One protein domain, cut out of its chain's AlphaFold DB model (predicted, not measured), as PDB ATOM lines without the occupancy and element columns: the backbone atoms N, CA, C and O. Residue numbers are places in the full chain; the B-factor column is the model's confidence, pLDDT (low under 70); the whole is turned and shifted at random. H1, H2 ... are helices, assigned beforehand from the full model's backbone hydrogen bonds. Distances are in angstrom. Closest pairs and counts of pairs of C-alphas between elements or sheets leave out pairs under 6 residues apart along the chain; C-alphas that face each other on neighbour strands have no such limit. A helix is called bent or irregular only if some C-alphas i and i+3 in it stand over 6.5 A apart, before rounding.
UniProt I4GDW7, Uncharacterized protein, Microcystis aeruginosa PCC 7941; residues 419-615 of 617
ATOM      1  N   VAL A 419     166.944 112.128 198.850       74.50
ATOM      2  CA  VAL A 419     166.464 112.904 197.707       74.50
ATOM      3  C   VAL A 419     165.529 114.007 198.191       74.50
ATOM      4  O   VAL A 419     165.667 115.158 197.769       74.50
ATOM      5  N   VAL A 420     164.621 113.675 199.111       77.62
ATOM      6  CA  VAL A 420     163.729 114.653 199.736       77.62
ATOM      7  C   VAL A 420     164.524 115.669 200.539       77.62
ATOM      8  O   VAL A 420     164.353 116.866 200.326       77.62
ATOM      9  N   GLU A 421     165.443 115.223 201.393       75.00
ATOM     10  CA  GLU A 421     166.299 116.100 202.195       75.00
ATOM     11  C   GLU A 421     167.131 117.055 201.327       75.00
ATOM     12  O   GLU A 421     167.227 118.250 201.609       75.00
ATOM     13  N   ARG A 422     167.689 116.562 200.221       76.19
ATOM     14  CA  ARG A 422     168.474 117.352 199.271       76.19
ATOM     15  C   ARG A 422     167.643 118.454 198.623       76.19
ATOM     16  O   ARG A 422     168.058 119.614 198.590       76.19
ATOM     17  N   ILE A 423     166.463 118.102 198.118       82.12
ATOM     18  CA  ILE A 423     165.542 119.067 197.514       82.12
ATOM     19  C   ILE A 423     165.044 120.042 198.585       82.12
ATOM     20  O   ILE A 423     165.002 121.242 198.332       82.12
ATOM     21  N   LYS A 424     164.753 119.566 199.801       84.94
ATOM     22  CA  LYS A 424     164.359 120.402 200.940       84.94
ATOM     23  C   LYS A 424     165.427 121.440 201.254       84.94
ATOM     24  O   LYS A 424     165.095 122.614 201.340       84.94
ATOM     25  N   ARG A 425     166.707 121.065 201.340       77.25
ATOM     26  CA  ARG A 425     167.802 122.028 201.558       77.25
ATOM     27  C   ARG A 425     167.865 123.083 200.471       77.25
ATOM     28  O   ARG A 425     167.954 124.262 200.789       77.25
ATOM     29  N   LEU A 426     167.752 122.679 199.207       81.38
ATOM     30  CA  LEU A 426     167.685 123.618 198.091       81.38
ATOM     31  C   LEU A 426     166.499 124.587 198.249       81.38
ATOM     32  O   LEU A 426     166.669 125.798 198.100       81.38
ATOM     33  N   LEU A 427     165.309 124.082 198.590       86.50
ATOM     34  CA  LEU A 427     164.112 124.895 198.822       86.50
ATOM     35  C   LEU A 427     164.308 125.853 200.008       86.50
ATOM     36  O   LEU A 427     164.064 127.050 199.860       86.50
ATOM     37  N   CYS A 428     164.819 125.375 201.142       81.62
ATOM     38  CA  CYS A 428     165.091 126.177 202.336       81.62
ATOM     39  C   CYS A 428     166.154 127.254 202.071       81.62
ATOM     40  O   CYS A 428     165.932 128.429 202.349       81.62
ATOM     41  N   GLU A 429     167.287 126.901 201.459       78.94
ATOM     42  CA  GLU A 429     168.356 127.860 201.156       78.94
ATOM     43  C   GLU A 429     167.927 128.946 200.163       78.94
ATOM     44  O   GLU A 429     168.389 130.094 200.241       78.94
ATOM     45  N   THR A 430     167.067 128.590 199.206       84.00
ATOM     46  CA  THR A 430     166.553 129.527 198.201       84.00
ATOM     47  C   THR A 430     165.432 130.403 198.759       84.00
ATOM     48  O   THR A 430     165.376 131.574 198.404       84.00
ATOM     49  N   THR A 431     164.590 129.896 199.663       82.88
ATOM     50  CA  THR A 431     163.516 130.667 200.316       82.88
ATOM     51  C   THR A 431     164.044 131.575 201.424       82.88
ATOM     52  O   THR A 431     163.846 132.786 201.351       82.88
ATOM     53  N   GLN A 432     164.775 131.040 202.407       74.62
ATOM     54  CA  GLN A 432     165.190 131.771 203.609       74.62
ATOM     55  C   GLN A 432     165.980 133.043 203.269       74.62
ATOM     56  O   GLN A 432     165.575 134.148 203.618       74.62
ATOM     57  N   ARG A 433     167.042 132.924 202.462       67.19
ATOM     58  CA  ARG A 433     167.891 134.073 202.093       67.19
ATOM     59  C   ARG A 433     167.218 135.086 201.166       67.19
ATOM     60  O   ARG A 433     167.710 136.205 201.047       67.19
ATOM     61  N   GLN A 434     166.195 134.696 200.407       72.38
ATOM     62  CA  GLN A 434     165.577 135.590 199.420       72.38
ATOM     63  C   GLN A 434     164.383 136.333 200.001       72.38
ATOM     64  O   GLN A 434     164.265 137.540 199.808       72.38
ATOM     65  N   LEU A 435     163.537 135.637 200.757       75.69
ATOM     66  CA  LEU A 435     162.326 136.218 201.324       75.69
ATOM     67  C   LEU A 435     162.637 137.235 202.428       75.69
ATOM     68  O   LEU A 435     161.958 138.257 202.511       75.69
ATOM     69  N   GLU A 436     163.713 137.022 203.192       66.06
ATOM     70  CA  GLU A 436     164.230 137.994 204.167       66.06
ATOM     71  C   GLU A 436     164.595 139.346 203.522       66.06
ATOM     72  O   GLU A 436     164.410 140.389 204.143       66.06
ATOM     73  N   ASN A 437     165.044 139.348 202.257       60.47
ATOM     74  CA  ASN A 437     165.442 140.553 201.516       60.47
ATOM     75  C   ASN A 437     164.294 141.203 200.717       60.47
ATOM     76  O   ASN A 437     164.437 142.325 200.239       60.47
ATOM     77  N   CYS A 438     163.162 140.513 200.543       59.56
ATOM     78  CA  CYS A 438     161.999 141.015 199.799       59.56
ATOM     79  C   CYS A 438     160.918 141.647 200.702       59.56
ATOM     80  O   CYS A 438     159.854 142.018 200.210       59.56
ATOM     81  N   ALA A 439     161.162 141.756 202.012       58.16
ATOM     82  CA  ALA A 439     160.156 142.085 203.026       58.16
ATOM     83  C   ALA A 439     159.895 143.593 203.262       58.16
ATOM     84  O   ALA A 439     159.147 143.941 204.177       58.16
ATOM     85  N   ASP A 440     160.474 144.490 202.459       55.78
ATOM     86  CA  ASP A 440     160.495 145.939 202.735       55.78
ATOM     87  C   ASP A 440     159.250 146.734 202.281       55.78
ATOM     88  O   ASP A 440     159.286 147.963 202.270       55.78
ATOM     89  N   THR A 441     158.133 146.090 201.911       63.84
ATOM     90  CA  THR A 441     157.053 146.807 201.193       63.84
ATOM     91  C   THR A 441     155.610 146.700 201.716       63.84
ATOM     92  O   THR A 441     154.812 147.533 201.308       63.84
ATOM     93  N   ASP A 442     155.236 145.793 202.630       76.12
ATOM     94  CA  ASP A 442     153.892 145.772 203.266       76.12
ATOM     95  C   ASP A 442     153.855 144.806 204.482       76.12
ATOM     96  O   ASP A 442     154.455 143.727 204.398       76.12
ATOM     97  N   PRO A 443     153.166 145.117 205.607       80.94
ATOM     98  CA  PRO A 443     153.089 144.228 206.775       80.94
ATOM     99  C   PRO A 443     152.540 142.824 206.476       80.94
ATOM    100  O   PRO A 443     153.017 141.841 207.043       80.94
ATOM    101  N   SER A 444     151.575 142.706 205.564       77.94
ATOM    102  CA  SER A 444     150.951 141.437 205.172       77.94
ATOM    103  C   SER A 444     151.917 140.576 204.360       77.94
ATOM    104  O   SER A 444     151.997 139.364 204.560       77.94
ATOM    105  N   VAL A 445     152.708 141.211 203.490       83.88
ATOM    106  CA  VAL A 445     153.771 140.556 202.709       83.88
ATOM    107  C   VAL A 445     154.899 140.089 203.628       83.88
ATOM    108  O   VAL A 445     155.356 138.953 203.513       83.88
ATOM    109  N   LYS A 446     155.301 140.919 204.596       85.12
ATOM    110  CA  LYS A 446     156.312 140.562 205.600       85.12
ATOM    111  C   LYS A 446     155.872 139.382 206.470       85.12
ATOM    112  O   LYS A 446     156.663 138.473 206.717       85.12
ATOM    113  N   ASN A 447     154.612 139.367 206.900       85.94
ATOM    114  CA  ASN A 447     154.062 138.265 207.687       85.94
ATOM    115  C   ASN A 447     153.969 136.967 206.871       85.94
ATOM    116  O   ASN A 447     154.262 135.897 207.404       85.94
ATOM    117  N   LEU A 448     153.639 137.043 205.575       86.62
ATOM    118  CA  LEU A 448     153.670 135.873 204.699       86.62
ATOM    119  C   LEU A 448     155.098 135.351 204.483       86.62
ATOM    120  O   LEU A 448     155.308 134.147 204.593       86.62
ATOM    121  N   ALA A 449     156.073 136.231 204.215       88.06
ATOM    122  CA  ALA A 449     157.482 135.844 204.091       88.06
ATOM    123  C   ALA A 449     157.941 135.063 205.328       88.06
ATOM    124  O   ALA A 449     158.468 133.961 205.199       88.06
ATOM    125  N   LYS A 450     157.640 135.597 206.520       87.75
ATOM    126  CA  LYS A 450     157.943 134.951 207.800       87.75
ATOM    127  C   LYS A 450     157.296 133.566 207.909       87.75
ATOM    128  O   LYS A 450     157.988 132.598 208.206       87.75
ATOM    129  N   LYS A 451     156.002 133.444 207.598       88.94
ATOM    130  CA  LYS A 451     155.299 132.150 207.630       88.94
ATOM    131  C   LYS A 451     155.873 131.133 206.646       88.94
ATOM    132  O   LYS A 451     155.922 129.960 206.985       88.94
ATOM    133  N   ILE A 452     156.330 131.558 205.464       88.00
ATOM    134  CA  ILE A 452     156.996 130.669 204.498       88.00
ATOM    135  C   ILE A 452     158.351 130.192 205.042       88.00
ATOM    136  O   ILE A 452     158.671 129.014 204.922       88.00
ATOM    137  N   THR A 453     159.135 131.075 205.669       85.62
ATOM    138  CA  THR A 453     160.421 130.692 206.282       85.62
ATOM    139  C   THR A 453     160.272 129.819 207.532       85.62
ATOM    140  O   THR A 453     161.224 129.153 207.918       85.62
ATOM    141  N   GLU A 454     159.089 129.808 208.150       88.50
ATOM    142  CA  GLU A 454     158.745 128.999 209.331       88.50
ATOM    143  C   GLU A 454     158.043 127.674 208.974       88.50
ATOM    144  O   GLU A 454     157.584 126.964 209.869       88.50
ATOM    145  N   ILE A 455     157.930 127.329 207.685       88.00
ATOM    146  CA  ILE A 455     157.352 126.047 207.258       88.00
ATOM    147  C   ILE A 455     158.159 124.895 207.853       88.00
ATOM    148  O   ILE A 455     159.384 124.862 207.747       88.00
ATOM    149  N   SER A 456     157.452 123.944 208.466       84.94
ATOM    150  CA  SER A 456     158.074 122.790 209.105       84.94
ATOM    151  C   SER A 456     158.739 121.858 208.092       84.94
ATOM    152  O   SER A 456     158.296 121.718 206.948       84.94
ATOM    153  N   ASP A 457     159.768 121.150 208.554       81.38
ATOM    154  CA  ASP A 457     160.436 120.098 207.787       81.38
ATOM    155  C   ASP A 457     159.452 119.042 207.271       81.38
ATOM    156  O   ASP A 457     159.542 118.640 206.115       81.38
ATOM    157  N   GLU A 458     158.475 118.650 208.092       84.94
ATOM    158  CA  GLU A 458     157.425 117.691 207.729       84.94
ATOM    159  C   GLU A 458     156.583 118.175 206.542       84.94
ATOM    160  O   GLU A 458     156.302 117.409 205.617       84.94
ATOM    161  N   GLN A 459     156.212 119.461 206.524       85.19
ATOM    162  CA  GLN A 459     155.438 120.035 205.427       85.19
ATOM    163  C   GLN A 459     156.270 120.098 204.141       85.19
ATOM    164  O   GLN A 459     155.743 119.807 203.063       85.19
ATOM    165  N   TRP A 460     157.560 120.446 204.226       87.31
ATOM    166  CA  TRP A 460     158.452 120.399 203.066       87.31
ATOM    167  C   TRP A 460     158.595 118.981 202.521       87.31
ATOM    168  O   TRP A 460     158.401 118.780 201.322       87.31
ATOM    169  N   THR A 461     158.865 118.006 203.391       85.88
ATOM    170  CA  THR A 461     158.946 116.581 203.042       85.88
ATOM    171  C   THR A 461     157.687 116.134 202.306       85.88
ATOM    172  O   THR A 461     157.771 115.678 201.165       85.88
ATOM    173  N   TRP A 462     156.508 116.381 202.882       86.56
ATOM    174  CA  TRP A 462     155.236 116.017 202.261       86.56
ATOM    175  C   TRP A 462     155.041 116.661 200.882       86.56
ATOM    176  O   TRP A 462     154.636 115.994 199.927       86.56
ATOM    177  N   SER A 463     155.365 117.951 200.753       86.94
ATOM    178  CA  SER A 463     155.224 118.704 199.499       86.94
ATOM    179  C   SER A 463     156.123 118.142 198.394       86.94
ATOM    180  O   SER A 463     155.687 117.987 197.250       86.94
ATOM    181  N   ILE A 464     157.370 117.802 198.734       88.88
ATOM    182  CA  ILE A 464     158.353 117.230 197.808       88.88
ATOM    183  C   ILE A 464     157.928 115.826 197.385       88.88
ATOM    184  O   ILE A 464     157.882 115.536 196.190       88.88
ATOM    185  N   GLU A 465     157.569 114.958 198.331       87.69
ATOM    186  CA  GLU A 465     157.154 113.591 198.017       87.69
ATOM    187  C   GLU A 465     155.908 113.557 197.136       87.69
ATOM    188  O   GLU A 465     155.860 112.833 196.137       87.69
ATOM    189  N   LYS A 466     154.904 114.372 197.479       86.38
ATOM    190  CA  LYS A 466     153.689 114.551 196.681       86.38
ATOM    191  C   LYS A 466     154.031 115.005 195.265       86.38
ATOM    192  O   LYS A 466     153.481 114.464 194.304       86.38
ATOM    193  N   ALA A 467     154.955 115.956 195.122       84.81
ATOM    194  CA  ALA A 467     155.409 116.423 193.821       84.81
ATOM    195  C   ALA A 467     156.107 115.313 193.019       84.81
ATOM    196  O   ALA A 467     155.739 115.103 191.863       84.81
ATOM    197  N   ILE A 468     157.037 114.558 193.619       84.56
ATOM    198  CA  ILE A 468     157.751 113.459 192.944       84.56
ATOM    199  C   ILE A 468     156.750 112.403 192.461       84.56
ATOM    200  O   ILE A 468     156.723 112.081 191.272       84.56
ATOM    201  N   ARG A 469     155.869 111.932 193.356       84.69
ATOM    202  CA  ARG A 469     154.853 110.906 193.055       84.69
ATOM    203  C   ARG A 469     153.867 111.344 191.971       84.69
ATOM    204  O   ARG A 469     153.305 110.494 191.289       84.69
ATOM    205  N   SER A 470     153.648 112.650 191.808       78.88
ATOM    206  CA  SER A 470     152.743 113.182 190.782       78.88
ATOM    207  C   SER A 470     153.325 113.173 189.364       78.88
ATOM    208  O   SER A 470     152.555 113.247 188.408       78.88
ATOM    209  N   ILE A 471     154.654 113.079 189.209       71.81
ATOM    210  CA  ILE A 471     155.321 113.225 187.901       71.81
ATOM    211  C   ILE A 471     156.218 112.054 187.494       71.81
ATOM    212  O   ILE A 471     156.568 111.950 186.319       71.81
ATOM    213  N   SER A 472     156.632 111.203 188.434       71.94
ATOM    214  CA  SER A 472     157.524 110.073 188.169       71.94
ATOM    215  C   SER A 472     157.324 108.956 189.191       71.94
ATOM    216  O   SER A 472     156.829 109.173 190.298       71.94
ATOM    217  N   ASN A 473     157.781 107.752 188.844       81.12
ATOM    218  CA  ASN A 473     158.071 106.742 189.851       81.12
ATOM    219  C   ASN A 473     159.176 107.283 190.781       81.12
ATOM    220  O   ASN A 473     160.213 107.750 190.303       81.12
ATOM    221  N   PHE A 474     158.939 107.231 192.095       78.62
ATOM    222  CA  PHE A 474     159.863 107.756 193.101       78.62
ATOM    223  C   PHE A 474     161.232 107.072 193.019       78.62
ATOM    224  O   PHE A 474     162.248 107.748 192.946       78.62
ATOM    225  N   GLN A 475     161.262 105.741 192.928       72.38
ATOM    226  CA  GLN A 475     162.504 104.972 192.820       72.38
ATOM    227  C   GLN A 475     163.276 105.335 191.547       72.38
ATOM    228  O   GLN A 475     164.499 105.456 191.568       72.38
ATOM    229  N   GLU A 476     162.571 105.545 190.432       73.12
ATOM    230  CA  GLU A 476     163.206 105.963 189.182       73.12
ATOM    231  C   GLU A 476     163.786 107.380 189.282       73.12
ATOM    232  O   GLU A 476     164.908 107.611 188.826       73.12
ATOM    233  N   PHE A 477     163.053 108.304 189.908       75.75
ATOM    234  CA  PHE A 477     163.513 109.667 190.166       75.75
ATOM    235  C   PHE A 477     164.755 109.660 191.067       75.75
ATOM    236  O   PHE A 477     165.782 110.226 190.694       75.75
ATOM    237  N   SER A 478     164.704 108.936 192.186       72.06
ATOM    238  CA  SER A 478     165.814 108.778 193.131       72.06
ATOM    239  C   SER A 478     167.050 108.154 192.492       72.06
ATOM    240  O   SER A 478     168.169 108.590 192.750       72.06
ATOM    241  N   ARG A 479     166.873 107.162 191.608       68.88
ATOM    242  CA  ARG A 479     167.983 106.538 190.874       68.88
ATOM    243  C   ARG A 479     168.680 107.517 189.930       68.88
ATOM    244  O   ARG A 479     169.889 107.427 189.750       68.88
ATOM    245  N   LYS A 480     167.920 108.414 189.297       69.69
ATOM    246  CA  LYS A 480     168.431 109.333 188.272       69.69
ATOM    247  C   LYS A 480     168.926 110.659 188.846       69.69
ATOM    248  O   LYS A 480     169.797 111.266 188.234       69.69
ATOM    249  N   LEU A 481     168.419 111.115 189.997       70.06
ATOM    250  CA  LEU A 481     168.770 112.412 190.598       70.06
ATOM    251  C   LEU A 481     170.282 112.714 190.669       70.06
ATOM    252  O   LEU A 481     170.655 113.844 190.345       70.06
ATOM    253  N   PRO A 482     171.162 111.750 191.008       60.75
ATOM    254  CA  PRO A 482     172.611 111.963 191.031       60.75
ATOM    255  C   PRO A 482     173.185 112.461 189.698       60.75
ATOM    256  O   PRO A 482     174.151 113.216 189.686       60.75
ATOM    257  N   TRP A 483     172.547 112.141 188.566       61.06
ATOM    258  CA  TRP A 483     172.968 112.612 187.241       61.06
ATOM    259  C   TRP A 483     172.903 114.132 187.083       61.06
ATOM    260  O   TRP A 483     173.468 114.671 186.137       61.06
ATOM    261  N   ILE A 484     172.192 114.845 187.962       57.62
ATOM    262  CA  ILE A 484     172.169 116.313 187.968       57.62
ATOM    263  C   ILE A 484     173.504 116.896 188.465       57.62
ATOM    264  O   ILE A 484     173.813 118.034 188.124       57.62
ATOM    265  N   GLY A 485     174.327 116.123 189.184       57.25
ATOM    266  CA  GLY A 485     175.540 116.618 189.838       57.25
ATOM    267  C   GLY A 485     175.216 117.496 191.048       57.25
ATOM    268  O   GLY A 485     174.097 117.448 191.560       57.25
ATOM    269  N   LYS A 486     176.181 118.289 191.537       58.06
ATOM    270  CA  LYS A 486     176.038 119.150 192.729       58.06
ATOM    271  C   LYS A 486     174.963 120.231 192.534       58.06
ATOM    272  O   LYS A 486     175.074 121.082 191.650       58.06
ATOM    273  N   MET A 487     173.939 120.241 193.392       63.81
ATOM    274  CA  MET A 487     172.815 121.188 193.289       63.81
ATOM    275  C   MET A 487     173.210 122.617 193.674       63.81
ATOM    276  O   MET A 487     172.500 123.555 193.311       63.81
ATOM    277  N   ASP A 488     174.367 122.810 194.307       60.50
ATOM    278  CA  ASP A 488     174.923 124.129 194.624       60.50
ATOM    279  C   ASP A 488     175.042 125.033 193.388       60.50
ATOM    280  O   ASP A 488     174.776 126.237 193.454       60.50
ATOM    281  N   TYR A 489     175.350 124.452 192.224       58.28
ATOM    282  CA  TYR A 489     175.412 125.189 190.957       58.28
ATOM    283  C   TYR A 489     174.036 125.685 190.479       58.28
ATOM    284  O   TYR A 489     173.956 126.644 189.712       58.28
ATOM    285  N   SER A 490     172.948 125.081 190.964       68.94
ATOM    286  CA  SER A 490     171.568 125.468 190.656       68.94
ATOM    287  C   SER A 490     170.981 126.509 191.617       68.94
ATOM    288  O   SER A 490     169.946 127.109 191.315       68.94
ATOM    289  N   LEU A 491     171.647 126.791 192.749       73.00
ATOM    290  CA  LEU A 491     171.122 127.672 193.799       73.00
ATOM    291  C   LEU A 491     170.689 129.034 193.258       73.00
ATOM    292  O   LEU A 491     169.598 129.511 193.553       73.00
ATOM    293  N   ASN A 492     171.530 129.679 192.452       74.69
ATOM    294  CA  ASN A 492     171.228 131.012 191.933       74.69
ATOM    295  C   ASN A 492     170.112 131.005 190.877       74.69
ATOM    296  O   ASN A 492     169.353 131.972 190.787       74.69
ATOM    297  N   PHE A 493     169.980 129.917 190.115       78.06
ATOM    298  CA  PHE A 493     168.872 129.713 189.183       78.06
ATOM    299  C   PHE A 493     167.538 129.639 189.940       78.06
ATOM    300  O   PHE A 493     166.618 130.404 189.649       78.06
ATOM    301  N   PHE A 494     167.454 128.803 190.979       83.44
ATOM    302  CA  PHE A 494     166.236 128.659 191.782       83.44
ATOM    303  C   PHE A 494     165.937 129.887 192.656       83.44
ATOM    304  O   PHE A 494     164.773 130.266 192.779       83.44
ATOM    305  N   LYS A 495     166.965 130.597 193.153       85.19
ATOM    306  CA  LYS A 495     166.798 131.909 193.811       85.19
ATOM    307  C   LYS A 495     166.058 132.905 192.918       85.19
ATOM    308  O   LYS A 495     165.132 133.556 193.382       85.19
ATOM    309  N   LYS A 496     166.413 133.011 191.630       81.94
ATOM    310  CA  LYS A 496     165.699 133.909 190.701       81.94
ATOM    311  C   LYS A 496     164.214 133.553 190.578       81.94
ATOM    312  O   LYS A 496     163.380 134.455 190.556       81.94
ATOM    313  N   ILE A 497     163.893 132.258 190.518       84.31
ATOM    314  CA  ILE A 497     162.510 131.774 190.415       84.31
ATOM    315  C   ILE A 497     161.713 132.158 191.662       84.31
ATOM    316  O   ILE A 497     160.674 132.802 191.533       84.31
ATOM    317  N   VAL A 498     162.202 131.810 192.856       87.44
ATOM    318  CA  VAL A 498     161.467 132.069 194.106       87.44
ATOM    319  C   VAL A 498     161.342 133.563 194.405       87.44
ATOM    320  O   VAL A 498     160.263 134.004 194.794       87.44
ATOM    321  N   SER A 499     162.380 134.366 194.143       86.19
ATOM    322  CA  SER A 499     162.324 135.821 194.343       86.19
ATOM    323  C   SER A 499     161.294 136.479 193.429       86.19
ATOM    324  O   SER A 499     160.513 137.320 193.873       86.19
ATOM    325  N   TYR A 500     161.243 136.080 192.154       86.00
ATOM    326  CA  TYR A 500     160.255 136.626 191.226       86.00
ATOM    327  C   TYR A 500     158.837 136.121 191.553       86.00
ATOM    328  O   TYR A 500     157.890 136.906 191.522       86.00
ATOM    329  N   ALA A 501     158.674 134.844 191.922       85.56
ATOM    330  CA  ALA A 501     157.385 134.293 192.348       85.56
ATOM    331  C   ALA A 501     156.838 135.021 193.578       85.56
ATOM    332  O   ALA A 501     155.688 135.457 193.580       85.56
ATOM    333  N   PHE A 502     157.682 135.235 194.587       88.00
ATOM    334  CA  PHE A 502     157.290 135.959 195.786       88.00
ATOM    335  C   PHE A 502     156.943 137.419 195.495       88.00
ATOM    336  O   PHE A 502     155.943 137.912 196.007       88.00
ATOM    337  N   LYS A 503     157.690 138.096 194.612       86.69
ATOM    338  CA  LYS A 503     157.343 139.447 194.149       86.69
ATOM    339  C   LYS A 503     155.931 139.497 193.551       86.69
ATOM    340  O   LYS A 503     155.165 140.397 193.875       86.69
ATOM    341  N   LYS A 504     155.561 138.524 192.711       85.75
ATOM    342  CA  LYS A 504     154.217 138.454 192.113       85.75
ATOM    343  C   LYS A 504     153.123 138.139 193.126       85.75
ATOM    344  O   LYS A 504     152.071 138.768 193.090       85.75
ATOM    345  N   VAL A 505     153.392 137.240 194.069       85.81
ATOM    346  CA  VAL A 505     152.488 136.968 195.196       85.81
ATOM    347  C   VAL A 505     152.307 138.210 196.074       85.81
ATOM    348  O   VAL A 505     151.194 138.501 196.504       85.81
ATOM    349  N   ALA A 506     153.369 138.981 196.306       84.69
ATOM    350  CA  ALA A 506     153.296 140.232 197.048       84.69
ATOM    351  C   ALA A 506     152.419 141.268 196.327       84.69
ATOM    352  O   ALA A 506     151.542 141.849 196.959       84.69
ATOM    353  N   GLU A 507     152.601 141.441 195.010       84.50
ATOM    354  CA  GLU A 507     151.751 142.291 194.160       84.50
ATOM    355  C   GLU A 507     150.269 141.853 194.209       84.50
ATOM    356  O   GLU A 507     149.375 142.698 194.278       84.50
ATOM    357  N   GLU A 508     149.990 140.545 194.208       83.88
ATOM    358  CA  GLU A 508     148.633 139.991 194.347       83.88
ATOM    359  C   GLU A 508     148.006 140.332 195.711       83.88
ATOM    360  O   GLU A 508     146.851 140.753 195.772       83.88
ATOM    361  N   ILE A 509     148.764 140.203 196.806       80.38
ATOM    362  CA  ILE A 509     148.280 140.469 198.173       80.38
ATOM    363  C   ILE A 509     147.941 141.943 198.381       80.38
ATOM    364  O   ILE A 509     146.913 142.252 198.982       80.38
ATOM    365  N   ILE A 510     148.774 142.849 197.868       80.19
ATOM    366  CA  ILE A 510     148.540 144.298 197.970       80.19
ATOM    367  C   ILE A 510     147.508 144.806 196.947       80.19
ATOM    368  O   ILE A 510     147.205 145.997 196.909       80.19
ATOM    369  N   GLY A 511     146.960 143.917 196.108       77.19
ATOM    370  CA  GLY A 511     145.923 144.238 195.127       77.19
ATOM    371  C   GLY A 511     146.417 144.991 193.889       77.19
ATOM    372  O   GLY A 511     145.598 145.505 193.130       77.19
ATOM    373  N   SER A 512     147.733 145.065 193.666       77.00
ATOM    374  CA  SER A 512     148.335 145.703 192.487       77.00
ATOM    375  C   SER A 512     148.664 144.716 191.359       77.00
ATOM    376  O   SER A 512     149.070 145.141 190.277       77.00
ATOM    377  N   GLY A 513     148.548 143.411 191.614       73.56
ATOM    378  CA  GLY A 513     148.894 142.325 190.697       73.56
ATOM    379  C   GLY A 513     147.701 141.467 190.273       73.56
ATOM    380  O   GLY A 513     146.604 141.550 190.822       73.56
ATOM    381  N   THR A 514     147.927 140.616 189.274       74.38
ATOM    382  CA  THR A 514     146.973 139.583 188.846       74.38
ATOM    383  C   THR A 514     147.105 138.327 189.710       74.38
ATOM    384  O   THR A 514     148.215 138.045 190.165       74.38
ATOM    385  N   PRO A 515     146.032 137.529 189.881       76.31
ATOM    386  CA  PRO A 515     146.121 136.238 190.559       76.31
ATOM    387  C   PRO A 515     147.207 135.348 189.951       76.31
ATOM    388  O   PRO A 515     147.230 135.129 188.740       76.31
ATOM    389  N   THR A 516     148.109 134.851 190.794       74.56
ATOM    390  CA  THR A 516     149.261 134.027 190.394       74.56
ATOM    391  C   THR A 516     148.964 132.529 190.467       74.56
ATOM    392  O   THR A 516     149.639 131.720 189.834       74.56
ATOM    393  N   GLY A 517     147.987 132.124 191.286       73.69
ATOM    394  CA  GLY A 517     147.721 130.715 191.589       73.69
ATOM    395  C   GLY A 517     148.828 130.034 192.411       73.69
ATOM    396  O   GLY A 517     148.901 128.803 192.428       73.69
ATOM    397  N   TRP A 518     149.712 130.812 193.046       78.38
ATOM    398  CA  TRP A 518     150.718 130.332 194.010       78.38
ATOM    399  C   TRP A 518     150.220 130.373 195.450       78.38
ATOM    400  O   TRP A 518     150.680 129.607 196.291       78.38
ATOM    401  N   ILE A 519     149.257 131.247 195.719       80.62
ATOM    402  CA  ILE A 519     148.528 131.336 196.978       80.62
ATOM    403  C   ILE A 519     147.035 131.129 196.715       80.62
ATOM    404  O   ILE A 519     146.562 131.216 195.581       80.62
ATOM    405  N   THR A 520     146.269 130.836 197.765       74.62
ATOM    406  CA  THR A 520     144.813 130.736 197.633       74.62
ATOM    407  C   THR A 520     144.183 132.114 197.401       74.62
ATOM    408  O   THR A 520     144.422 133.056 198.158       74.62
ATOM    409  N   SER A 521     143.327 132.206 196.378       63.69
ATOM    410  CA  SER A 521     142.537 133.397 196.034       63.69
ATOM    411  C   SER A 521     141.270 133.558 196.881       63.69
ATOM    412  O   SER A 521     140.512 134.515 196.697       63.69
ATOM    413  N   LYS A 522     141.003 132.627 197.815       62.97
ATOM    414  CA  LYS A 522     139.852 132.727 198.716       62.97
ATOM    415  C   LYS A 522     139.968 134.017 199.526       62.97
ATOM    416  O   LYS A 522     140.914 134.207 200.290       62.97
ATOM    417  N   LYS A 523     138.987 134.905 199.347       59.53
ATOM    418  CA  LYS A 523     138.901 136.177 200.070       59.53
ATOM    419  C   LYS A 523     138.724 135.913 201.561       59.53
ATOM    420  O   LYS A 523     138.087 134.927 201.934       59.53
ATOM    421  N   GLU A 524     139.212 136.819 202.402       59.22
ATOM    422  CA  GLU A 524     139.021 136.770 203.858       59.22
ATOM    423  C   GLU A 524     137.561 136.505 204.244       59.22
ATOM    424  O   GLU A 524     137.298 135.708 205.141       59.22
ATOM    425  N   SER A 525     136.603 137.086 203.521       57.34
ATOM    426  CA  SER A 525     135.166 136.927 203.778       57.34
ATOM    427  C   SER A 525     134.653 135.480 203.696       57.34
ATOM    428  O   SER A 525     133.614 135.145 204.252       57.34
ATOM    429  N   SER A 526     135.382 134.590 203.017       60.00
ATOM    430  CA  SER A 526     135.020 133.169 202.869       60.00
ATOM    431  C   SER A 526     135.171 132.371 204.169       60.00
ATOM    432  O   SER A 526     134.674 131.250 204.257       60.00
ATOM    433  N   PHE A 527     135.894 132.921 205.150       61.97
ATOM    434  CA  PHE A 527     136.235 132.256 206.411       61.97
ATOM    435  C   PHE A 527     135.582 132.916 207.634       61.97
ATOM    436  O   PHE A 527     135.746 132.415 208.744       61.97
ATOM    437  N   ASP A 528     134.813 133.993 207.431       60.56
ATOM    438  CA  ASP A 528     134.030 134.675 208.476       60.56
ATOM    439  C   ASP A 528     133.145 133.732 209.319       60.56
ATOM    440  O   ASP A 528     133.049 133.953 210.523       60.56
ATOM    441  N   PRO A 529     132.545 132.651 208.772       64.75
ATOM    442  CA  PRO A 529     131.719 131.743 209.573       64.75
ATOM    443  C   PRO A 529     132.494 130.849 210.555       64.75
ATOM    444  O   PRO A 529     131.874 130.205 211.395       64.75
ATOM    445  N   TYR A 530     133.822 130.747 210.422       62.38
ATOM    446  CA  TYR A 530     134.632 129.733 211.113       62.38
ATOM    447  C   TYR A 530     135.530 130.302 212.218       62.38
ATOM    448  O   TYR A 530     136.080 129.536 213.008       62.38
ATOM    449  N   PHE A 531     135.676 131.627 212.294       66.94
ATOM    450  CA  PHE A 531     136.565 132.287 213.248       66.94
ATOM    451  C   PHE A 531     135.881 133.504 213.877       66.94
ATOM    452  O   PHE A 531     135.566 134.471 213.191       66.94
ATOM    453  N   ASN A 532     135.704 133.476 215.203       66.00
ATOM    454  CA  ASN A 532     135.126 134.590 215.969       66.00
ATOM    455  C   ASN A 532     136.152 135.692 216.301       66.00
ATOM    456  O   ASN A 532     135.773 136.793 216.688       66.00
ATOM    457  N   GLU A 533     137.450 135.400 216.167       75.56
ATOM    458  CA  GLU A 533     138.557 136.314 216.466       75.56
ATOM    459  C   GLU A 533     139.344 136.619 215.189       75.56
ATOM    460  O   GLU A 533     139.808 135.703 214.503       75.56
ATOM    461  N   LYS A 534     139.522 137.911 214.891       72.25
ATOM    462  CA  LYS A 534     140.203 138.386 213.680       72.25
ATOM    463  C   LYS A 534     141.650 137.887 213.588       72.25
ATOM    464  O   LYS A 534     142.041 137.357 212.556       72.25
ATOM    465  N   ASP A 535     142.403 137.948 214.683       71.69
ATOM    466  CA  ASP A 535     143.824 137.575 214.685       71.69
ATOM    467  C   ASP A 535     144.039 136.076 214.397       71.69
ATOM    468  O   ASP A 535     144.958 135.705 213.668       71.69
ATOM    469  N   LYS A 536     143.150 135.202 214.895       76.25
ATOM    470  CA  LYS A 536     143.185 133.754 214.608       76.25
ATOM    471  C   LYS A 536     142.872 133.448 213.145       76.25
ATOM    472  O   LYS A 536     143.433 132.519 212.567       76.25
ATOM    473  N   LYS A 537     141.973 134.228 212.548       75.94
ATOM    474  CA  LYS A 537     141.594 134.110 211.141       75.94
ATOM    475  C   LYS A 537     142.733 134.549 210.218       75.94
ATOM    476  O   LYS A 537     143.038 133.843 209.258       75.94
ATOM    477  N   ASP A 538     143.362 135.679 210.527       74.88
ATOM    478  CA  ASP A 538     144.470 136.229 209.744       74.88
ATOM    479  C   ASP A 538     145.688 135.290 209.804       74.88
ATOM    480  O   ASP A 538     146.280 134.975 208.769       74.88
ATOM    481  N   ASP A 539     145.999 134.737 210.982       81.50
ATOM    482  CA  ASP A 539     147.075 133.752 211.148       81.50
ATOM    483  C   ASP A 539     146.806 132.435 210.396       81.50
ATOM    484  O   ASP A 539     147.698 131.903 209.723       81.50
ATOM    485  N   TYR A 540     145.567 131.930 210.434       82.88
ATOM    486  CA  TYR A 540     145.160 130.749 209.668       82.88
ATOM    487  C   TYR A 540     145.285 130.979 208.156       82.88
ATOM    488  O   TYR A 540     145.838 130.144 207.440       82.88
ATOM    489  N   LEU A 541     144.817 132.128 207.660       81.38
ATOM    490  CA  LEU A 541     144.900 132.490 206.245       81.38
ATOM    491  C   LEU A 541     146.342 132.631 205.763       81.38
ATOM    492  O   LEU A 541     146.672 132.150 204.678       81.38
ATOM    493  N   LEU A 542     147.205 133.263 206.559       84.56
ATOM    494  CA  LEU A 542     148.630 133.368 206.258       84.56
ATOM    495  C   LEU A 542     149.297 131.992 206.220       84.56
ATOM    496  O   LEU A 542     150.052 131.711 205.292       84.56
ATOM    497  N   SER A 543     148.968 131.118 207.173       85.50
ATOM    498  CA  SER A 543     149.495 129.749 207.223       85.50
ATOM    499  C   SER A 543     149.030 128.921 206.017       85.50
ATOM    500  O   SER A 543     149.831 128.230 205.386       85.50
ATOM    501  N   LEU A 544     147.762 129.061 205.617       85.44
ATOM    502  CA  LEU A 544     147.218 128.421 204.420       85.44
ATOM    503  C   LEU A 544     147.906 128.930 203.145       85.44
ATOM    504  O   LEU A 544     148.283 128.134 202.289       85.44
ATOM    505  N   ARG A 545     148.106 130.246 203.011       87.06
ATOM    506  CA  ARG A 545     148.823 130.840 201.869       87.06
ATOM    507  C   ARG A 545     150.282 130.384 201.813       87.06
ATOM    508  O   ARG A 545     150.751 130.061 200.727       87.06
ATOM    509  N   ALA A 546     150.972 130.315 202.952       87.94
ATOM    510  CA  ALA A 546     152.346 129.822 203.032       87.94
ATOM    511  C   ALA A 546     152.453 128.350 202.602       87.94
ATOM    512  O   ALA A 546     153.309 128.016 201.786       87.94
ATOM    513  N   SER A 547     151.538 127.491 203.065       85.81
ATOM    514  CA  SER A 547     151.471 126.086 202.641       85.81
ATOM    515  C   SER A 547     151.229 125.952 201.132       85.81
ATOM    516  O   SER A 547     151.961 125.230 200.461       85.81
ATOM    517  N   TYR A 548     150.290 126.720 200.560       85.56
ATOM    518  CA  TYR A 548     150.078 126.749 199.106       85.56
ATOM    519  C   TYR A 548     151.328 127.205 198.344       85.56
ATOM    520  O   TYR A 548     151.644 126.646 197.291       85.56
ATOM    521  N   PHE A 549     152.051 128.199 198.863       87.56
ATOM    522  CA  PHE A 549     153.287 128.668 198.247       87.56
ATOM    523  C   PHE A 549     154.353 127.565 198.229       87.56
ATOM    524  O   PHE A 549     154.957 127.322 197.184       87.56
ATOM    525  N   ALA A 550     154.559 126.871 199.353       86.06
ATOM    526  CA  ALA A 550     155.522 125.774 199.446       86.06
ATOM    527  C   ALA A 550     155.174 124.592 198.542       86.06
ATOM    528  O   ALA A 550     156.050 124.134 197.812       86.06
ATOM    529  N   ASP A 551     153.908 124.160 198.517       84.25
ATOM    530  CA  ASP A 551     153.428 123.106 197.615       84.25
ATOM    531  C   ASP A 551     153.770 123.439 196.153       84.25
ATOM    532  O   ASP A 551     154.306 122.610 195.413       84.25
ATOM    533  N   ASN A 552     153.490 124.677 195.735       83.38
ATOM    534  CA  ASN A 552     153.749 125.127 194.371       83.38
ATOM    535  C   ASN A 552     155.241 125.249 194.066       83.38
ATOM    536  O   ASN A 552     155.679 124.865 192.977       83.38
ATOM    537  N   TYR A 553     156.028 125.749 195.017       87.31
ATOM    538  CA  TYR A 553     157.462 125.888 194.827       87.31
ATOM    539  C   TYR A 553     158.156 124.525 194.739       87.31
ATOM    540  O   TYR A 553     158.901 124.280 193.788       87.31
ATOM    541  N   ALA A 554     157.841 123.607 195.658       87.06
ATOM    542  CA  ALA A 554     158.332 122.233 195.632       87.06
ATOM    543  C   ALA A 554     157.956 121.538 194.316       87.06
ATOM    544  O   ALA A 554     158.818 120.936 193.673       87.06
ATOM    545  N   ALA A 555     156.707 121.689 193.860       81.81
ATOM    546  CA  ALA A 555     156.256 121.129 192.590       81.81
ATOM    547  C   ALA A 555     157.076 121.637 191.394       81.81
ATOM    548  O   ALA A 555     157.485 120.834 190.558       81.81
ATOM    549  N   ILE A 556     157.357 122.941 191.318       80.62
ATOM    550  CA  ILE A 556     158.149 123.527 190.227       80.62
ATOM    551  C   ILE A 556     159.594 123.035 190.261       80.62
ATOM    552  O   ILE A 556     160.121 122.634 189.223       80.62
ATOM    553  N   VAL A 557     160.235 123.024 191.433       85.12
ATOM    554  CA  VAL A 557     161.613 122.529 191.566       85.12
ATOM    555  C   VAL A 557     161.697 121.065 191.145       85.12
ATOM    556  O   VAL A 557     162.491 120.725 190.270       85.12
ATOM    557  N   VAL A 558     160.829 120.209 191.686       83.56
ATOM    558  CA  VAL A 558     160.802 118.773 191.377       83.56
ATOM    559  C   VAL A 558     160.524 118.516 189.892       83.56
ATOM    560  O   VAL A 558     161.170 117.657 189.292       83.56
ATOM    561  N   GLN A 559     159.637 119.287 189.259       76.31
ATOM    562  CA  GLN A 559     159.391 119.197 187.815       76.31
ATOM    563  C   GLN A 559     160.621 119.551 186.983       76.31
ATOM    564  O   GLN A 559     160.949 118.823 186.046       76.31
ATOM    565  N   ILE A 560     161.306 120.647 187.322       75.50
ATOM    566  CA  ILE A 560     162.531 121.070 186.632       75.50
ATOM    567  C   ILE A 560     163.594 119.977 186.754       75.50
ATOM    568  O   ILE A 560     164.183 119.592 185.744       75.50
ATOM    569  N   LEU A 561     163.787 119.429 187.957       78.00
ATOM    570  CA  LEU A 561     164.730 118.338 188.193       78.00
ATOM    571  C   LEU A 561     164.349 117.089 187.390       78.00
ATOM    572  O   LEU A 561     165.154 116.628 186.587       78.00
ATOM    573  N   ASN A 562     163.116 116.583 187.517       75.75
ATOM    574  CA  ASN A 562     162.646 115.388 186.799       75.75
ATOM    575  C   ASN A 562     162.830 115.524 185.291       75.75
ATOM    576  O   ASN A 562     163.245 114.600 184.596       75.75
ATOM    577  N   HIS A 563     162.546 116.711 184.778       70.31
ATOM    578  CA  HIS A 563     162.689 116.977 183.371       70.31
ATOM    579  C   HIS A 563     164.148 116.856 182.895       70.31
ATOM    580  O   HIS A 563     164.395 116.249 181.854       70.31
ATOM    581  N   LEU A 564     165.119 117.362 183.661       66.19
ATOM    582  CA  LEU A 564     166.543 117.163 183.361       66.19
ATOM    583  C   LEU A 564     166.935 115.678 183.398       66.19
ATOM    584  O   LEU A 564     167.792 115.250 182.630       66.19
ATOM    585  N   LEU A 565     166.281 114.878 184.244       65.31
ATOM    586  CA  LEU A 565     166.553 113.446 184.403       65.31
ATOM    587  C   LEU A 565     166.053 112.562 183.255       65.31
ATOM    588  O   LEU A 565     166.641 111.510 183.015       65.31
ATOM    589  N   VAL A 566     164.980 112.951 182.560       62.06
ATOM    590  CA  VAL A 566     164.289 112.099 181.565       62.06
ATOM    591  C   VAL A 566     164.673 112.437 180.108       62.06
ATOM    592  O   VAL A 566     164.224 111.776 179.172       62.06
ATOM    593  N   ARG A 567     165.543 113.431 179.875       59.09
ATOM    594  CA  ARG A 567     166.073 113.735 178.529       59.09
ATOM    595  C   ARG A 567     166.964 112.597 177.994       59.09
ATOM    596  O   ARG A 567     167.607 111.891 178.763       59.09
ATOM    597  N   GLN A 568     166.978 112.434 176.665       47.31
ATOM    598  CA  GLN A 568     167.703 111.387 175.925       47.31
ATOM    599  C   GLN A 568     169.193 111.248 176.321       47.31
ATOM    600  O   GLN A 568     169.819 112.242 176.686       47.31
ATOM    601  N   PRO A 569     169.788 110.045 176.173       44.91
ATOM    602  CA  PRO A 569     171.073 109.656 176.777       44.91
ATOM    603  C   PRO A 569     172.332 110.364 176.236       44.91
ATOM    604  O   PRO A 569     173.441 110.005 176.603       44.91
ATOM    605  N   PHE A 570     172.219 111.362 175.353       37.03
ATOM    606  CA  PHE A 570     173.370 111.845 174.577       37.03
ATOM    607  C   PHE A 570     174.190 112.984 175.213       37.03
ATOM    608  O   PHE A 570     175.127 113.476 174.586       37.03
ATOM    609  N   GLN A 571     173.876 113.429 176.433       42.94
ATOM    610  CA  GLN A 571     174.589 114.539 177.089       42.94
ATOM    611  C   GLN A 571     174.785 114.304 178.593       42.94
ATOM    612  O   GLN A 571     174.411 115.120 179.431       42.94
ATOM    613  N   GLU A 572     175.434 113.199 178.949       40.12
ATOM    614  CA  GLU A 572     175.896 112.914 180.321       40.12
ATOM    615  C   GLU A 572     176.989 113.883 180.823       40.12
ATOM    616  O   GLU A 572     177.483 113.751 181.937       40.12
ATOM    617  N   TYR A 573     177.376 114.885 180.025       41.59
ATOM    618  CA  TYR A 573     178.635 115.593 180.235       41.59
ATOM    619  C   TYR A 573     178.572 116.921 180.969       41.59
ATOM    620  O   TYR A 573     179.605 117.333 181.491       41.59
ATOM    621  N   ILE A 574     177.443 117.629 181.025       45.00
ATOM    622  CA  ILE A 574     177.467 119.016 181.507       45.00
ATOM    623  C   ILE A 574     176.088 119.442 182.047       45.00
ATOM    624  O   ILE A 574     175.350 120.108 181.344       45.00
ATOM    625  N   ARG A 575     175.717 119.118 183.295       50.12
ATOM    626  CA  ARG A 575     174.471 119.663 183.907       50.12
ATOM    627  C   ARG A 575     174.705 120.811 184.895       50.12
ATOM    628  O   ARG A 575     173.899 121.731 184.982       50.12
ATOM    629  N   ASN A 576     175.866 120.849 185.552       46.84
ATOM    630  CA  ASN A 576     176.230 121.955 186.452       46.84
ATOM    631  C   ASN A 576     176.443 123.290 185.705       46.84
ATOM    632  O   ASN A 576     176.087 124.346 186.221       46.84
ATOM    633  N   ILE A 577     177.001 123.260 184.483       45.97
ATOM    634  CA  ILE A 577     177.192 124.473 183.659       45.97
ATOM    635  C   ILE A 577     175.860 124.929 183.045       45.97
ATOM    636  O   ILE A 577     175.628 126.130 182.933       45.97
ATOM    637  N   GLU A 578     174.948 123.997 182.745       53.91
ATOM    638  CA  GLU A 578     173.616 124.322 182.222       53.91
ATOM    639  C   GLU A 578     172.823 125.216 183.177       53.91
ATOM    640  O   GLU A 578     172.173 126.143 182.714       53.91
ATOM    641  N   PHE A 579     172.907 125.024 184.501       60.06
ATOM    642  CA  PHE A 579     172.215 125.911 185.446       60.06
ATOM    643  C   PHE A 579     172.771 127.335 185.471       60.06
ATOM    644  O   PHE A 579     171.997 128.286 185.608       60.06
ATOM    645  N   ARG A 580     174.089 127.497 185.317       58.62
ATOM    646  CA  ARG A 580     174.730 128.816 185.248       58.62
ATOM    647  C   ARG A 580     174.286 129.562 183.991       58.62
ATOM    648  O   ARG A 580     173.822 130.695 184.082       58.62
ATOM    649  N   ASP A 581     174.343 128.904 182.842       60.19
ATOM    650  CA  ASP A 581     173.964 129.514 181.566       60.19
ATOM    651  C   ASP A 581     172.434 129.721 181.490       60.19
ATOM    652  O   ASP A 581     171.945 130.737 180.989       60.19
ATOM    653  N   ALA A 582     171.646 128.810 182.076       63.50
ATOM    654  CA  ALA A 582     170.199 128.958 182.224       63.50
ATOM    655  C   ALA A 582     169.826 130.139 183.124       63.50
ATOM    656  O   ALA A 582     168.858 130.847 182.841       63.50
ATOM    657  N   GLN A 583     170.587 130.378 184.198       67.69
ATOM    658  CA  GLN A 583     170.378 131.519 185.084       67.69
ATOM    659  C   GLN A 583     170.501 132.836 184.313       67.69
ATOM    660  O   GLN A 583     169.697 133.743 184.537       67.69
ATOM    661  N   GLU A 584     171.483 132.971 183.423       69.12
ATOM    662  CA  GLU A 584     171.656 134.174 182.597       69.12
ATOM    663  C   GLU A 584     170.496 134.366 181.611       69.12
ATOM    664  O   GLU A 584     170.076 135.490 181.345       69.12
ATOM    665  N   ARG A 585     169.909 133.264 181.134       67.31
ATOM    666  CA  ARG A 585     168.818 133.252 180.148       67.31
ATOM    667  C   ARG A 585     167.411 133.356 180.750       67.31
ATOM    668  O   ARG A 585     166.452 133.465 179.976       67.31
ATOM    669  N   LEU A 586     167.261 133.301 182.077       70.50
ATOM    670  CA  LEU A 586     166.000 133.513 182.806       70.50
ATOM    671  C   LEU A 586     165.624 135.007 182.816       70.50
ATOM    672  O   LEU A 586     166.030 135.750 183.709       70.50
ATOM    673  N   THR A 587     164.842 135.441 181.824       75.12
ATOM    674  CA  THR A 587     164.261 136.794 181.756       75.12
ATOM    675  C   THR A 587     162.952 136.888 182.544       75.12
ATOM    676  O   THR A 587     162.288 135.874 182.764       75.12
ATOM    677  N   ASP A 588     162.531 138.105 182.898       73.25
ATOM    678  CA  ASP A 588     161.254 138.365 183.580       73.25
ATOM    679  C   ASP A 588     160.052 137.786 182.820       73.25
ATOM    680  O   ASP A 588     159.182 137.172 183.428       73.25
ATOM    681  N   ASP A 589     160.036 137.865 181.485       70.06
ATOM    682  CA  ASP A 589     158.986 137.251 180.659       70.06
ATOM    683  C   ASP A 589     158.922 135.728 180.824       70.06
ATOM    684  O   ASP A 589     157.840 135.137 180.870       70.06
ATOM    685  N   LYS A 590     160.084 135.073 180.907       69.75
ATOM    686  CA  LYS A 590     160.174 133.622 181.105       69.75
ATOM    687  C   LYS A 590     159.768 133.242 182.524       69.75
ATOM    688  O   LYS A 590     159.008 132.293 182.689       69.75
ATOM    689  N   LEU A 591     160.205 134.008 183.523       74.06
ATOM    690  CA  LEU A 591     159.798 133.842 184.919       74.06
ATOM    691  C   LEU A 591     158.280 134.007 185.069       74.06
ATOM    692  O   LEU A 591     157.618 133.148 185.643       74.06
ATOM    693  N   ASN A 592     157.700 135.040 184.455       70.81
ATOM    694  CA  ASN A 592     156.262 135.297 184.468       70.81
ATOM    695  C   ASN A 592     155.456 134.130 183.875       70.81
ATOM    696  O   ASN A 592     154.386 133.790 184.377       70.81
ATOM    697  N   ARG A 593     155.979 133.479 182.830       66.81
ATOM    698  CA  ARG A 593     155.366 132.275 182.248       66.81
ATOM    699  C   ARG A 593     155.550 131.026 183.106       66.81
ATOM    700  O   ARG A 593     154.674 130.179 183.077       66.81
ATOM    701  N   ILE A 594     156.642 130.888 183.858       66.56
ATOM    702  CA  ILE A 594     156.794 129.795 184.838       66.56
ATOM    703  C   ILE A 594     155.742 129.940 185.954       66.56
ATOM    704  O   ILE A 594     155.210 128.943 186.436       66.56
ATOM    705  N   ILE A 595     155.412 131.177 186.334       67.12
ATOM    706  CA  ILE A 595     154.559 131.477 187.491       67.12
ATOM    707  C   ILE A 595     153.061 131.444 187.180       67.12
ATOM    708  O   ILE A 595     152.312 130.902 187.984       67.12
ATOM    709  N   ASN A 596     152.621 131.975 186.033       60.47
ATOM    710  CA  ASN A 596     151.195 132.232 185.756       60.47
ATOM    711  C   ASN A 596     150.422 131.083 185.083       60.47
ATOM    712  O   ASN A 596     149.299 131.288 184.627       60.47
ATOM    713  N   VAL A 597     150.990 129.886 184.940       54.81
ATOM    714  CA  VAL A 597     150.257 128.763 184.321       54.81
ATOM    715  C   VAL A 597     149.440 128.066 185.405       54.81
ATOM    716  O   VAL A 597     149.957 127.903 186.492       54.81
ATOM    717  N   GLU A 598     148.196 127.645 185.179       46.84
ATOM    718  CA  GLU A 598     147.369 126.962 186.195       46.84
ATOM    719  C   GLU A 598     147.243 125.444 185.941       46.84
ATOM    720  O   GLU A 598     147.304 124.976 184.803       46.84
ATOM    721  N   GLY A 599     147.038 124.658 187.007       46.59
ATOM    722  CA  GLY A 599     146.622 123.247 186.929       46.59
ATOM    723  C   GLY A 599     147.629 122.279 186.281       46.59
ATOM    724  O   GLY A 599     148.832 122.519 186.268       46.59
ATOM    725  N   SER A 600     147.143 121.165 185.721       37.66
ATOM    726  CA  SER A 600     147.960 120.172 184.991       37.66
ATOM    727  C   SER A 600     148.650 120.747 183.742       37.66
ATOM    728  O   SER A 600     149.652 120.200 183.285       37.66
ATOM    729  N   ALA A 601     148.186 121.892 183.230       40.25
ATOM    730  CA  ALA A 601     148.850 122.638 182.162       40.25
ATOM    731  C   ALA A 601     150.144 123.340 182.633       40.25
ATOM    732  O   ALA A 601     151.045 123.542 181.814       40.25
ATOM    733  N   ARG A 602     150.280 123.641 183.944       53.97
ATOM    734  CA  ARG A 602     151.520 124.149 184.580       53.97
ATOM    735  C   ARG A 602     152.662 123.164 184.380       53.97
ATOM    736  O   ARG A 602     153.759 123.578 184.028       53.97
ATOM    737  N   PHE A 603     152.360 121.872 184.489       48.66
ATOM    738  CA  PHE A 603     153.339 120.797 184.381       48.66
ATOM    739  C   PHE A 603     153.943 120.682 182.978       48.66
ATOM    740  O   PHE A 603     155.153 120.576 182.850       48.66
ATOM    741  N   ILE A 604     153.145 120.746 181.912       45.62
ATOM    742  CA  ILE A 604     153.642 120.478 180.551       45.62
ATOM    743  C   ILE A 604     154.318 121.719 179.937       45.62
ATOM    744  O   ILE A 604     155.416 121.626 179.389       45.62
ATOM    745  N   ASN A 605     153.727 122.908 180.092       48.25
ATOM    746  CA  ASN A 605     154.218 124.119 179.420       48.25
ATOM    747  C   ASN A 605     155.353 124.835 180.174       48.25
ATOM    748  O   ASN A 605     156.229 125.419 179.531       48.25
ATOM    749  N   ALA A 606     155.396 124.780 181.516       47.88
ATOM    750  CA  ALA A 606     156.559 125.278 182.262       47.88
ATOM    751  C   ALA A 606     157.804 124.447 181.924       47.88
ATOM    752  O   ALA A 606     158.882 125.006 181.733       47.88
ATOM    753  N   ILE A 607     157.626 123.134 181.732       51.25
ATOM    754  CA  ILE A 607     158.661 122.227 181.237       51.25
ATOM    755  C   ILE A 607     159.125 122.625 179.827       51.25
ATOM    756  O   ILE A 607     160.329 122.753 179.629       51.25
ATOM    757  N   GLU A 608     158.235 122.910 178.866       53.25
ATOM    758  CA  GLU A 608     158.610 123.381 177.512       53.25
ATOM    759  C   GLU A 608     159.366 124.725 177.481       53.25
ATOM    760  O   GLU A 608     160.182 124.985 176.590       53.25
ATOM    761  N   LEU A 609     159.121 125.604 178.450       53.19
ATOM    762  CA  LEU A 609     159.769 126.918 178.542       53.19
ATOM    763  C   LEU A 609     161.084 126.878 179.327       53.19
ATOM    764  O   LEU A 609     162.048 127.549 178.944       53.19
ATOM    765  N   VAL A 610     161.152 126.060 180.380       50.38
ATOM    766  CA  VAL A 610     162.406 125.705 181.058       50.38
ATOM    767  C   VAL A 610     163.310 124.950 180.089       50.38
ATOM    768  O   VAL A 610     164.491 125.273 180.019       50.38
ATOM    769  N   LEU A 611     162.757 124.050 179.264       50.47
ATOM    770  CA  LEU A 611     163.425 123.430 178.116       50.47
ATOM    771  C   LEU A 611     164.153 124.480 177.294       50.47
ATOM    772  O   LEU A 611     165.372 124.474 177.303       50.47
ATOM    773  N   LYS A 612     163.435 125.458 176.730       54.75
ATOM    774  CA  LYS A 612     164.007 126.564 175.933       54.75
ATOM    775  C   LYS A 612     165.018 127.453 176.671       54.75
ATOM    776  O   LYS A 612     165.707 128.242 176.029       54.75
ATOM    777  N   THR A 613     165.062 127.409 178.002       50.50
ATOM    778  CA  THR A 613     165.921 128.278 178.825       50.50
ATOM    779  C   THR A 613     167.185 127.567 179.296       50.50
ATOM    780  O   THR A 613     168.240 128.195 179.318       50.50
ATOM    781  N   VAL A 614     167.081 126.278 179.624       44.41
ATOM    782  CA  VAL A 614     168.196 125.421 180.046       44.41
ATOM    783  C   VAL A 614     168.909 124.795 178.845       44.41
ATOM    784  O   VAL A 614     170.110 124.574 178.906       44.41
ATOM    785  N   THR A 615     168.220 124.552 177.723       44.56
ATOM    786  CA  THR A 615     168.894 124.074 176.509       44.56
ATOM    787  C   THR A 615     169.723 125.186 175.877       44.56
ATOM    788  O   THR A 615     169.192 126.215 175.438       44.56
TER     789      THR A 615
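What this domain is: This is residues 419 to 615 of the 617 residues of an uncharacterized protein of Microcystis aeruginosa PCC 7941 (UniProt I4GDW7). One long helix, H7, runs through the length of the domain; H1, H2 and H3 pack crosswise on one side of it, and H4 crosses near its last residues. H5 runs near H7 the opposite way, bridged to it by H1 and H2 on one side and by H8, H9 and H10 on another. The 197 printed residues hold ten named helices, H1 to H10 in chain order, and no named strand: all helix, mostly crossed. The whole is compact, radius of gyration of the C-alphas 17.2 A, with an elongated outline of 60 by 33 by 29 A.

Where its parts are: Find C-alpha 419 at (166.464, 112.904, 197.707); from there H1 runs to residue 435, 24.0 A. H2 follows at residues 443 to 453, H3 at 457 to 471, 21.7 A, and H4 at 474 to 484. H5, residues 487 to 509, spans 31.6 A with a kink of 32 degrees near residue 494. H4 and H5 are irregular: C-alphas 479 and 482 are 7.1 A apart, and 489 and 492 are 7.2 A apart. After H6, residues 524 to 527, look for C-alpha 534 at (140.203, 138.386, 213.680), where H7 sets out for residue 566, 48.0 A away. H8 is residues 576 to 585, H9 588 to 595, and H10 600 to 614, ending at (168.196, 125.421, 180.046).

How they stand to each other: Start at the hub, H7, which touches five helices. H3 touches its residues 547 to 562 at a steep tilt of 45 degrees, closest C-alphas Ala 467 and Ala 555, 4.9 A. H2 touches its residues 542 to 550, Ile 452 to Ala 546 at 4.9 A. H1 touches it at Leu 427 and Ala 554, 7.1 A, and forms a hairpin with H2. H4 touches it at Lys 480 and Leu 565, 6.0 A, and H10 at Ile 560 and Ile 607, 6.7 A. H5 and H7 are close but not clearly touching. H5 touches H1, Thr 430 to Lys 495 at 5.0 A; H8, Phe 493 to Gln 583 at 4.7 A; and H9, Ala 501 to Ile 595 at 6.3 A. H9 and H10 form a hairpin. H6 is near H7. Every O i to N i+4 pair is within hydrogen-bond range in H2, H7 and H9, but 4 of 7 are in H4.

The domain as a whole: The C-alphas farthest apart, Asn 532 and Phe 570, are 60.8 A apart. The printed part has no cut, and its long link is H5 to H6. Mean pLDDT of the printed part is 71.5; 76 residues are under 70, among them 564 to 585 and 593 to 615.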